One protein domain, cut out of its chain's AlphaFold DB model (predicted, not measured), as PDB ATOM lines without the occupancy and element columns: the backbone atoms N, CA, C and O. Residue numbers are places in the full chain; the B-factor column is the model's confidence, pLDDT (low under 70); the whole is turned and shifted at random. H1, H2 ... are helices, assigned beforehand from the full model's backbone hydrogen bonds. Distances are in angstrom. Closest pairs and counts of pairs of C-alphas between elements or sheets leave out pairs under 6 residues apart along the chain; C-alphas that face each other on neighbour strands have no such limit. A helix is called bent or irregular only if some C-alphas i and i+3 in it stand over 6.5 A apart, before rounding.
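AT A GLANCE: This is residues 105 to 177 of the 183 residues of an uncharacterized protein of Trifolium medium (UniProt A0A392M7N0). The long helix H3 and a hairpin of two helices side by side, H1 and H2, make an L, with residues 159 to 177 sticking out as an arm. The printed part has 73 residues with three named helices, H1, H2, H3 in chain order, and is all helix. It is extended, radius of gyration of the C-alphas 17.5 A, and flat, spanning 56 by 32 by 15 A.

IN THESE COORDINATES: Find C-alpha 147 at (-53.077, -14.249, 49.025); from there H3, residues 147 to 175, runs 41.5 A to C-alpha 175 at (-15.888, 3.240, 54.887). H1, residues 112 to 129, spans 26.6 A and is irregular: C-alphas 113 and 116 are 7.2 A apart. H2 is residues 135 to 144.

HOW THE PARTS SIT: H3 is close to H2 but not clearly touching, about perpendicular at 86 degrees; look at C-alphas 144 and 150, the closest, 6.1 A apart. H3 is likewise close to H1 but not clearly touching, at 88 degrees, about perpendicular; the closest C-alphas, 115 and 147, are 6.9 A apart. H1 and H2 touch as a hairpin, opposite ways at a shallow tilt of 13 degrees, closest at C-alphas 122 and 142, 4.8 A. Every O i to N i+4 pair is within hydrogen-bond range in H2, 12 of 14 in H1 and 23 of 25 in H3.

THE WHOLE: The farthest C-alphas, 131 and 177, are 56.5 A apart. The printed part has no cut, and both links are tight. Its mean pLDDT is 73.0; 35 residues are under 70, among them 136 to 155.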
ATOM      1  N   GLN A 105     -41.163  -4.128  44.537       64.88
ATOM      2  CA  GLN A 105     -42.043  -3.112  45.092       64.88
ATOM      3  C   GLN A 105     -42.629  -3.579  46.422       64.88
ATOM      4  O   GLN A 105     -43.099  -4.710  46.553       64.88
ATOM      5  N   ALA A 106     -42.678  -2.672  47.399       61.81
ATOM      6  CA  ALA A 106     -43.410  -2.891  48.638       61.81
ATOM      7  C   ALA A 106     -44.923  -2.886  48.353       61.81
ATOM      8  O   ALA A 106     -45.573  -1.839  48.359       61.81
ATOM      9  N   LEU A 107     -45.492  -4.060  48.067       59.72
ATOM     10  CA  LEU A 107     -46.939  -4.214  47.933       59.72
ATOM     11  C   LEU A 107     -47.598  -4.058  49.316       59.72
ATOM     12  O   LEU A 107     -47.121  -4.664  50.278       59.72
ATOM     13  N   PRO A 108     -48.690  -3.283  49.458       57.47
ATOM     14  CA  PRO A 108     -49.407  -3.176  50.729       57.47
ATOM     15  C   PRO A 108     -50.074  -4.510  51.090       57.47
ATOM     16  O   PRO A 108     -50.319  -5.356  50.226       57.47
ATOM     17  N   ASP A 109     -50.423  -4.707  52.362       62.38
ATOM     18  CA  ASP A 109     -51.358  -5.770  52.739       62.38
ATOM     19  C   ASP A 109     -52.683  -5.570  52.004       62.38
ATOM     20  O   ASP A 109     -53.288  -4.498  52.066       62.38
ATOM     21  N   VAL A 110     -53.133  -6.608  51.298       61.41
ATOM     22  CA  VAL A 110     -54.472  -6.631  50.717       61.41
ATOM     23  C   VAL A 110     -55.435  -6.981  51.850       61.41
ATOM     24  O   VAL A 110     -55.344  -8.083  52.396       61.41
ATOM     25  N   PRO A 111     -56.369  -6.091  52.235       69.19
ATOM     26  CA  PRO A 111     -57.347  -6.425  53.260       69.19
ATOM     27  C   PRO A 111     -58.157  -7.663  52.844       69.19
ATOM     28  O   PRO A 111     -58.493  -7.778  51.661       69.19
ATOM     29  N   PRO A 112     -58.575  -8.543  53.775       70.88
ATOM     30  CA  PRO A 112     -59.339  -9.750  53.436       70.88
ATOM     31  C   PRO A 112     -60.596  -9.467  52.598       70.88
ATOM     32  O   PRO A 112     -60.957 -10.241  51.714       70.88
ATOM     33  N   ALA A 113     -61.226  -8.306  52.810       73.25
ATOM     34  CA  ALA A 113     -62.377  -7.845  52.036       73.25
ATOM     35  C   ALA A 113     -62.076  -7.598  50.539       73.25
ATOM     36  O   ALA A 113     -62.993  -7.587  49.723       73.25
ATOM     37  N   MET A 114     -60.807  -7.401  50.170       65.88
ATOM     38  CA  MET A 114     -60.350  -7.085  48.812       65.88
ATOM     39  C   MET A 114     -59.701  -8.272  48.090       65.88
ATOM     40  O   MET A 114     -59.485  -8.197  46.882       65.88
ATOM     41  N   ALA A 115     -59.460  -9.387  48.781       70.69
ATOM     42  CA  ALA A 115     -58.839 -10.582  48.211       70.69
ATOM     43  C   ALA A 115     -59.569 -11.107  46.965       70.69
ATOM     44  O   ALA A 115     -58.958 -11.389  45.938       70.69
ATOM     45  N   ASN A 116     -60.902 -11.142  47.018       68.94
ATOM     46  CA  ASN A 116     -61.731 -11.566  45.890       68.94
ATOM     47  C   ASN A 116     -61.599 -10.638  44.674       68.94
ATOM     48  O   ASN A 116     -61.734 -11.096  43.542       68.94
ATOM     49  N   ALA A 117     -61.353  -9.342  44.889       70.81
ATOM     50  CA  ALA A 117     -61.166  -8.386  43.802       70.81
ATOM     51  C   ALA A 117     -59.791  -8.554  43.141       70.81
ATOM     52  O   ALA A 117     -59.704  -8.546  41.916       70.81
ATOM     53  N   VAL A 118     -58.741  -8.768  43.939       68.06
ATOM     54  CA  VAL A 118     -57.378  -9.020  43.442       68.06
ATOM     55  C   VAL A 118     -57.310 -10.340  42.671       68.06
ATOM     56  O   VAL A 118     -56.827 -10.351  41.541       68.06
ATOM     57  N   ASN A 119     -57.888 -11.419  43.211       71.00
ATOM     58  CA  ASN A 119     -57.932 -12.721  42.537       71.00
ATOM     59  C   ASN A 119     -58.665 -12.642  41.186       71.00
ATOM     60  O   ASN A 119     -58.149 -13.105  40.174       71.00
ATOM     61  N   ARG A 120     -59.823 -11.969  41.132       70.62
ATOM     62  CA  ARG A 120     -60.562 -11.764  39.871       70.62
ATOM     63  C   ARG A 120     -59.803 -10.893  38.870       70.62
ATOM     64  O   ARG A 120     -59.900 -11.122  37.669       70.62
ATOM     65  N   GLY A 121     -59.074  -9.885  39.347       68.94
ATOM     66  CA  GLY A 121     -58.226  -9.045  38.502       68.94
ATOM     67  C   GLY A 121     -57.076  -9.834  37.875       68.94
ATOM     68  O   GLY A 121     -56.821  -9.695  36.681       68.94
ATOM     69  N   SER A 122     -56.443 -10.705  38.663       68.81
ATOM     70  CA  SER A 122     -55.398 -11.632  38.219       68.81
ATOM     71  C   SER A 122     -55.903 -12.582  37.125       68.81
ATOM     72  O   SER A 122     -55.329 -12.623  36.038       68.81
ATOM     73  N   GLU A 123     -57.043 -13.248  37.349       71.25
ATOM     74  CA  GLU A 123     -57.669 -14.140  36.358       71.25
ATOM     75  C   GLU A 123     -58.049 -13.405  35.064       71.25
ATOM     76  O   GLU A 123     -57.924 -13.929  33.955       71.25
ATOM     77  N   LEU A 124     -58.522 -12.164  35.184       72.62
ATOM     78  CA  LEU A 124     -58.870 -11.344  34.031       72.62
ATOM     79  C   LEU A 124     -57.620 -10.980  33.218       72.62
ATOM     80  O   LEU A 124     -57.643 -11.097  31.994       72.62
ATOM     81  N   LEU A 125     -56.522 -10.590  33.870       68.38
ATOM     82  CA  LEU A 125     -55.252 -10.302  33.196       68.38
ATOM     83  C   LEU A 125     -54.656 -11.546  32.534       68.38
ATOM     84  O   LEU A 125     -54.228 -11.468  31.380       68.38
ATOM     85  N   SER A 126     -54.670 -12.700  33.208       73.62
ATOM     86  CA  SER A 126     -54.184 -13.948  32.615       73.62
ATOM     87  C   SER A 126     -54.991 -14.323  31.375       73.62
ATOM     88  O   SER A 126     -54.409 -14.690  30.365       73.62
ATOM     89  N   ASN A 127     -56.317 -14.158  31.409       72.44
ATOM     90  CA  ASN A 127     -57.188 -14.499  30.283       72.44
ATOM     91  C   ASN A 127     -57.040 -13.545  29.088       72.44
ATOM     92  O   ASN A 127     -57.135 -13.984  27.945       72.44
ATOM     93  N   LEU A 128     -56.797 -12.251  29.322       73.12
ATOM     94  CA  LEU A 128     -56.609 -11.267  28.245       73.12
ATOM     95  C   LEU A 128     -55.258 -11.374  27.540       73.12
ATOM     96  O   LEU A 128     -55.110 -10.878  26.424       73.12
ATOM     97  N   THR A 129     -54.273 -11.968  28.205       69.56
ATOM     98  CA  THR A 129     -52.908 -12.089  27.688       69.56
ATOM     99  C   THR A 129     -52.629 -13.448  27.054       69.56
ATOM    100  O   THR A 129     -51.563 -13.609  26.460       69.56
ATOM    101  N   VAL A 130     -53.576 -14.396  27.096       77.06
ATOM    102  CA  VAL A 130     -53.463 -15.691  26.404       77.06
ATOM    103  C   VAL A 130     -53.193 -15.479  24.917       77.06
ATOM    104  O   VAL A 130     -53.926 -14.760  24.236       77.06
ATOM    105  N   GLY A 131     -52.138 -16.115  24.404       71.25
ATOM    106  CA  GLY A 131     -51.737 -15.992  23.003       71.25
ATOM    107  C   GLY A 131     -51.086 -14.651  22.651       71.25
ATOM    108  O   GLY A 131     -50.815 -14.393  21.478       71.25
ATOM    109  N   THR A 132     -50.815 -13.800  23.642       74.19
ATOM    110  CA  THR A 132     -50.003 -12.591  23.477       74.19
ATOM    111  C   THR A 132     -48.589 -12.832  24.013       74.19
ATOM    112  O   THR A 132     -48.396 -13.685  24.881       74.19
ATOM    113  N   PRO A 133     -47.593 -12.032  23.597       71.44
ATOM    114  CA  PRO A 133     -46.261 -12.067  24.207       71.44
ATOM    115  C   PRO A 133     -46.247 -11.795  25.725       71.44
ATOM    116  O   PRO A 133     -45.248 -12.068  26.379       71.44
ATOM    117  N   TRP A 134     -47.341 -11.272  26.294       64.62
ATOM    118  CA  TRP A 134     -47.489 -10.969  27.721       64.62
ATOM    119  C   TRP A 134     -48.017 -12.136  28.558       64.62
ATOM    120  O   TRP A 134     -48.193 -11.985  29.765       64.62
ATOM    121  N   GLU A 135     -48.278 -13.293  27.949       73.12
ATOM    122  CA  GLU A 135     -48.858 -14.438  28.653       73.12
ATOM    123  C   GLU A 135     -47.989 -14.905  29.833       73.12
ATOM    124  O   GLU A 135     -48.515 -15.210  30.905       73.12
ATOM    125  N   SER A 136     -46.663 -14.933  29.667       68.50
ATOM    126  CA  SER A 136     -45.729 -15.324  30.733       68.50
ATOM    127  C   SER A 136     -45.749 -14.330  31.892       68.50
ATOM    128  O   SER A 136     -45.934 -14.729  33.040       68.50
ATOM    129  N   VAL A 137     -45.653 -13.037  31.580       69.25
ATOM    130  CA  VAL A 137     -45.660 -11.950  32.566       69.25
ATOM    131  C   VAL A 137     -46.972 -11.930  33.347       69.25
ATOM    132  O   VAL A 137     -46.967 -11.810  34.566       69.25
ATOM    133  N   ALA A 138     -48.113 -12.088  32.675       68.25
ATOM    134  CA  ALA A 138     -49.409 -12.087  33.345       68.25
ATOM    135  C   ALA A 138     -49.618 -13.315  34.238       68.25
ATOM    136  O   ALA A 138     -50.204 -13.188  35.312       68.25
ATOM    137  N   LYS A 139     -49.120 -14.491  33.832       69.38
ATOM    138  CA  LYS A 139     -49.120 -15.693  34.680       69.38
ATOM    139  C   LYS A 139     -48.257 -15.500  35.926       69.38
ATOM    140  O   LYS A 139     -48.662 -15.887  37.018       69.38
ATOM    141  N   GLU A 140     -47.096 -14.874  35.779       68.38
ATOM    142  CA  GLU A 140     -46.180 -14.597  36.885       68.38
ATOM    143  C   GLU A 140     -46.751 -13.559  37.864       68.38
ATOM    144  O   GLU A 140     -46.842 -13.814  39.067       68.38
ATOM    145  N   VAL A 141     -47.255 -12.432  37.354       67.62
ATOM    146  CA  VAL A 141     -47.979 -11.432  38.158       67.62
ATOM    147  C   VAL A 141     -49.197 -12.064  38.842       67.62
ATOM    148  O   VAL A 141     -49.470 -11.804  40.011       67.62
ATOM    149  N   GLY A 142     -49.913 -12.950  38.152       65.38
ATOM    150  CA  GLY A 142     -51.080 -13.605  38.723       65.38
ATOM    151  C   GLY A 142     -50.753 -14.542  39.888       65.38
ATOM    152  O   GLY A 142     -51.464 -14.539  40.895       65.38
ATOM    153  N   ASN A 143     -49.648 -15.285  39.787       64.38
ATOM    154  CA  ASN A 143     -49.162 -16.178  40.842       64.38
ATOM    155  C   ASN A 143     -48.601 -15.414  42.051       64.38
ATOM    156  O   ASN A 143     -48.751 -15.861  43.190       64.38
ATOM    157  N   THR A 144     -47.972 -14.260  41.815       61.50
ATOM    158  CA  THR A 144     -47.392 -13.414  42.873       61.50
ATOM    159  C   THR A 144     -48.438 -12.627  43.656       61.50
ATOM    160  O   THR A 144     -48.196 -12.319  44.818       61.50
ATOM    161  N   LEU A 145     -49.607 -12.342  43.070       59.72
ATOM    162  CA  LEU A 145     -50.712 -11.624  43.721       59.72
ATOM    163  C   LEU A 145     -51.662 -12.523  44.542       59.72
ATOM    164  O   LEU A 145     -52.549 -12.004  45.222       59.72
ATOM    165  N   GLY A 146     -51.498 -13.850  44.504       58.44
ATOM    166  CA  GLY A 146     -52.303 -14.792  45.291       58.44
ATOM    167  C   GLY A 146     -52.062 -14.667  46.805       58.44
ATOM    168  O   GLY A 146     -50.923 -14.602  47.264       58.44
ATOM    169  N   MET A 147     -53.132 -14.650  47.606       54.94
ATOM    170  CA  MET A 147     -53.077 -14.249  49.025       54.94
ATOM    171  C   MET A 147     -52.189 -15.128  49.932       54.94
ATOM    172  O   MET A 147     -51.548 -14.607  50.840       54.94
ATOM    173  N   ASP A 148     -52.077 -16.431  49.668       51.75
ATOM    174  CA  ASP A 148     -51.215 -17.321  50.468       51.75
ATOM    175  C   ASP A 148     -49.734 -17.220  50.057       51.75
ATOM    176  O   ASP A 148     -48.835 -17.263  50.900       51.75
ATOM    177  N   SER A 149     -49.476 -16.998  48.766       53.69
ATOM    178  CA  SER A 149     -48.135 -16.795  48.212       53.69
ATOM    179  C   SER A 149     -47.567 -15.432  48.605       53.69
ATOM    180  O   SER A 149     -46.397 -15.334  48.962       53.69
ATOM    181  N   THR A 150     -48.396 -14.381  48.602       57.38
ATOM    182  CA  THR A 150     -47.976 -13.008  48.936       57.38
ATOM    183  C   THR A 150     -47.378 -12.900  50.332       57.38
ATOM    184  O   THR A 150     -46.345 -12.261  50.474       57.38
ATOM    185  N   ASN A 151     -47.963 -13.530  51.355       61.09
ATOM    186  CA  ASN A 151     -47.471 -13.403  52.732       61.09
ATOM    187  C   ASN A 151     -46.126 -14.113  52.952       61.09
ATOM    188  O   ASN A 151     -45.237 -13.560  53.600       61.09
ATOM    189  N   ILE A 152     -45.954 -15.317  52.396       61.81
ATOM    190  CA  ILE A 152     -44.708 -16.089  52.524       61.81
ATOM    191  C   ILE A 152     -43.599 -15.457  51.677       61.81
ATOM    192  O   ILE A 152     -42.501 -15.226  52.182       61.81
ATOM    193  N   LEU A 153     -43.897 -15.123  50.416       63.94
ATOM    194  CA  LEU A 153     -42.945 -14.463  49.524       63.94
ATOM    195  C   LEU A 153     -42.546 -13.093  50.077       63.94
ATOM    196  O   LEU A 153     -41.363 -12.789  50.116       63.94
ATOM    197  N   ARG A 154     -43.490 -12.303  50.602       65.56
ATOM    198  CA  ARG A 154     -43.196 -11.012  51.246       65.56
ATOM    199  C   ARG A 154     -42.333 -11.165  52.488       65.56
ATOM    200  O   ARG A 154     -41.424 -10.367  52.673       65.56
ATOM    201  N   GLY A 155     -42.601 -12.157  53.339       68.88
ATOM    202  CA  GLY A 155     -41.784 -12.403  54.528       68.88
ATOM    203  C   GLY A 155     -40.336 -12.740  54.169       68.88
ATOM    204  O   GLY A 155     -39.407 -12.203  54.773       68.88
ATOM    205  N   GLN A 156     -40.145 -13.576  53.146       72.00
ATOM    206  CA  GLN A 156     -38.819 -13.928  52.644       72.00
ATOM    207  C   GLN A 156     -38.118 -12.726  51.994       72.00
ATOM    208  O   GLN A 156     -36.988 -12.414  52.357       72.00
ATOM    209  N   VAL A 157     -38.814 -12.008  51.112       74.69
ATOM    210  CA  VAL A 157     -38.331 -10.790  50.445       74.69
ATOM    211  C   VAL A 157     -37.943  -9.711  51.450       74.69
ATOM    212  O   VAL A 157     -36.868  -9.133  51.342       74.69
ATOM    213  N   SER A 158     -38.781  -9.462  52.459       78.38
ATOM    214  CA  SER A 158     -38.495  -8.472  53.501       78.38
ATOM    215  C   SER A 158     -37.205  -8.822  54.229       78.38
ATOM    216  O   SER A 158     -36.358  -7.960  54.415       78.38
ATOM    217  N   LYS A 159     -37.017 -10.098  54.578       85.12
ATOM    218  CA  LYS A 159     -35.806 -10.556  55.260       85.12
ATOM    219  C   LYS A 159     -34.561 -10.429  54.379       85.12
ATOM    220  O   LYS A 159     -33.504 -10.044  54.871       85.12
ATOM    221  N   GLU A 160     -34.654 -10.779  53.100       88.00
ATOM    222  CA  GLU A 160     -33.539 -10.644  52.154       88.00
ATOM    223  C   GLU A 160     -33.188  -9.172  51.899       88.00
ATOM    224  O   GLU A 160     -32.008  -8.815  51.863       88.00
ATOM    225  N   MET A 161     -34.201  -8.307  51.822       87.81
ATOM    226  CA  MET A 161     -34.031  -6.862  51.709       87.81
ATOM    227  C   MET A 161     -33.396  -6.261  52.968       87.81
ATOM    228  O   MET A 161     -32.465  -5.466  52.849       87.81
ATOM    229  N   ASP A 162     -33.820  -6.674  54.164       89.38
ATOM    230  CA  ASP A 162     -33.214  -6.234  55.427       89.38
ATOM    231  C   ASP A 162     -31.720  -6.590  55.467       89.38
ATOM    232  O   ASP A 162     -30.879  -5.750  55.783       89.38
ATOM    233  N   VAL A 163     -31.363  -7.807  55.037       92.62
ATOM    234  CA  VAL A 163     -29.960  -8.237  54.926       92.62
ATOM    235  C   VAL A 163     -29.183  -7.378  53.924       92.62
ATOM    236  O   VAL A 163     -28.047  -6.987  54.205       92.62
ATOM    237  N   LEU A 164     -29.766  -7.067  52.762       93.12
ATOM    238  CA  LEU A 164     -29.145  -6.187  51.768       93.12
ATOM    239  C   LEU A 164     -28.888  -4.788  52.351       93.12
ATOM    240  O   LEU A 164     -27.777  -4.261  52.234       93.12
ATOM    241  N   VAL A 165     -29.889  -4.209  53.017       92.69
ATOM    242  CA  VAL A 165     -29.810  -2.885  53.647       92.69
ATOM    243  C   VAL A 165     -28.761  -2.862  54.758       92.69
ATOM    244  O   VAL A 165     -27.951  -1.931  54.804       92.69
ATOM    245  N   ASP A 166     -28.711  -3.886  55.606       95.25
ATOM    246  CA  ASP A 166     -27.726  -4.006  56.682       95.25
ATOM    247  C   ASP A 166     -26.297  -4.092  56.142       95.25
ATOM    248  O   ASP A 166     -25.385  -3.437  56.660       95.25
ATOM    249  N   VAL A 167     -26.083  -4.865  55.072       95.62
ATOM    250  CA  VAL A 167     -24.771  -5.013  54.428       95.62
ATOM    251  C   VAL A 167     -24.308  -3.696  53.816       95.62
ATOM    252  O   VAL A 167     -23.156  -3.302  54.026       95.62
ATOM    253  N   ILE A 168     -25.191  -2.993  53.104       94.44
ATOM    254  CA  ILE A 168     -24.886  -1.682  52.522       94.44
ATOM    255  C   ILE A 168     -24.582  -0.675  53.635       94.44
ATOM    256  O   ILE A 168     -23.546  -0.011  53.596       94.44
ATOM    257  N   SER A 169     -25.430  -0.601  54.658       95.19
ATOM    258  CA  SER A 169     -25.288   0.351  55.766       95.19
ATOM    259  C   SER A 169     -24.007   0.110  56.563       95.19
ATOM    260  O   SER A 169     -23.261   1.048  56.850       95.19
ATOM    261  N   SER A 170     -23.690  -1.154  56.848       95.31
ATOM    262  CA  SER A 170     -22.450  -1.547  57.523       95.31
ATOM    263  C   SER A 170     -21.216  -1.231  56.679       95.31
ATOM    264  O   SER A 170     -20.191  -0.769  57.196       95.31
ATOM    265  N   TRP A 171     -21.289  -1.450  55.363       95.12
ATOM    266  CA  TRP A 171     -20.195  -1.110  54.459       95.12
ATOM    267  C   TRP A 171     -19.979   0.403  54.389       95.12
ATOM    268  O   TRP A 171     -18.843   0.851  54.513       95.12
ATOM    269  N   ILE A 172     -21.048   1.194  54.280       93.31
ATOM    270  CA  ILE A 172     -20.965   2.656  54.330       93.31
ATOM    271  C   ILE A 172     -20.320   3.085  55.650       93.31
ATOM    272  O   ILE A 172     -19.290   3.750  55.625       93.31
ATOM    273  N   ALA A 173     -20.842   2.642  56.796       92.25
ATOM    274  CA  ALA A 173     -20.327   3.024  58.113       92.25
ATOM    275  C   ALA A 173     -18.837   2.683  58.300       92.25
ATOM    276  O   ALA A 173     -18.076   3.498  58.818       92.25
ATOM    277  N   SER A 174     -18.393   1.516  57.825       89.06
ATOM    278  CA  SER A 174     -16.981   1.096  57.891       89.06
ATOM    279  C   SER A 174     -16.061   1.811  56.897       89.06
ATOM    280  O   SER A 174     -14.838   1.749  57.035       89.06
ATOM    281  N   ASN A 175     -16.627   2.507  55.910       86.50
ATOM    282  CA  ASN A 175     -15.888   3.240  54.887       86.50
ATOM    283  C   ASN A 175     -16.138   4.757  54.932       86.50
ATOM    284  O   ASN A 175     -15.698   5.465  54.026       86.50
ATOM    285  N   VAL A 176     -16.777   5.285  55.980       78.94
ATOM    286  CA  VAL A 176     -16.882   6.733  56.219       78.94
ATOM    287  C   VAL A 176     -15.573   7.230  56.841       78.94
ATOM    288  O   VAL A 176     -15.188   6.817  57.930       78.94
ATOM    289  N   GLY A 177     -14.873   8.127  56.136       70.06
ATOM    290  CA  GLY A 177     -13.664   8.808  56.623       70.06
ATOM    291  C   GLY A 177     -12.397   8.598  55.773       70.06
ATOM    292  O   GLY A 177     -12.347   7.715  54.901       70.06
TER     293      GLY A 177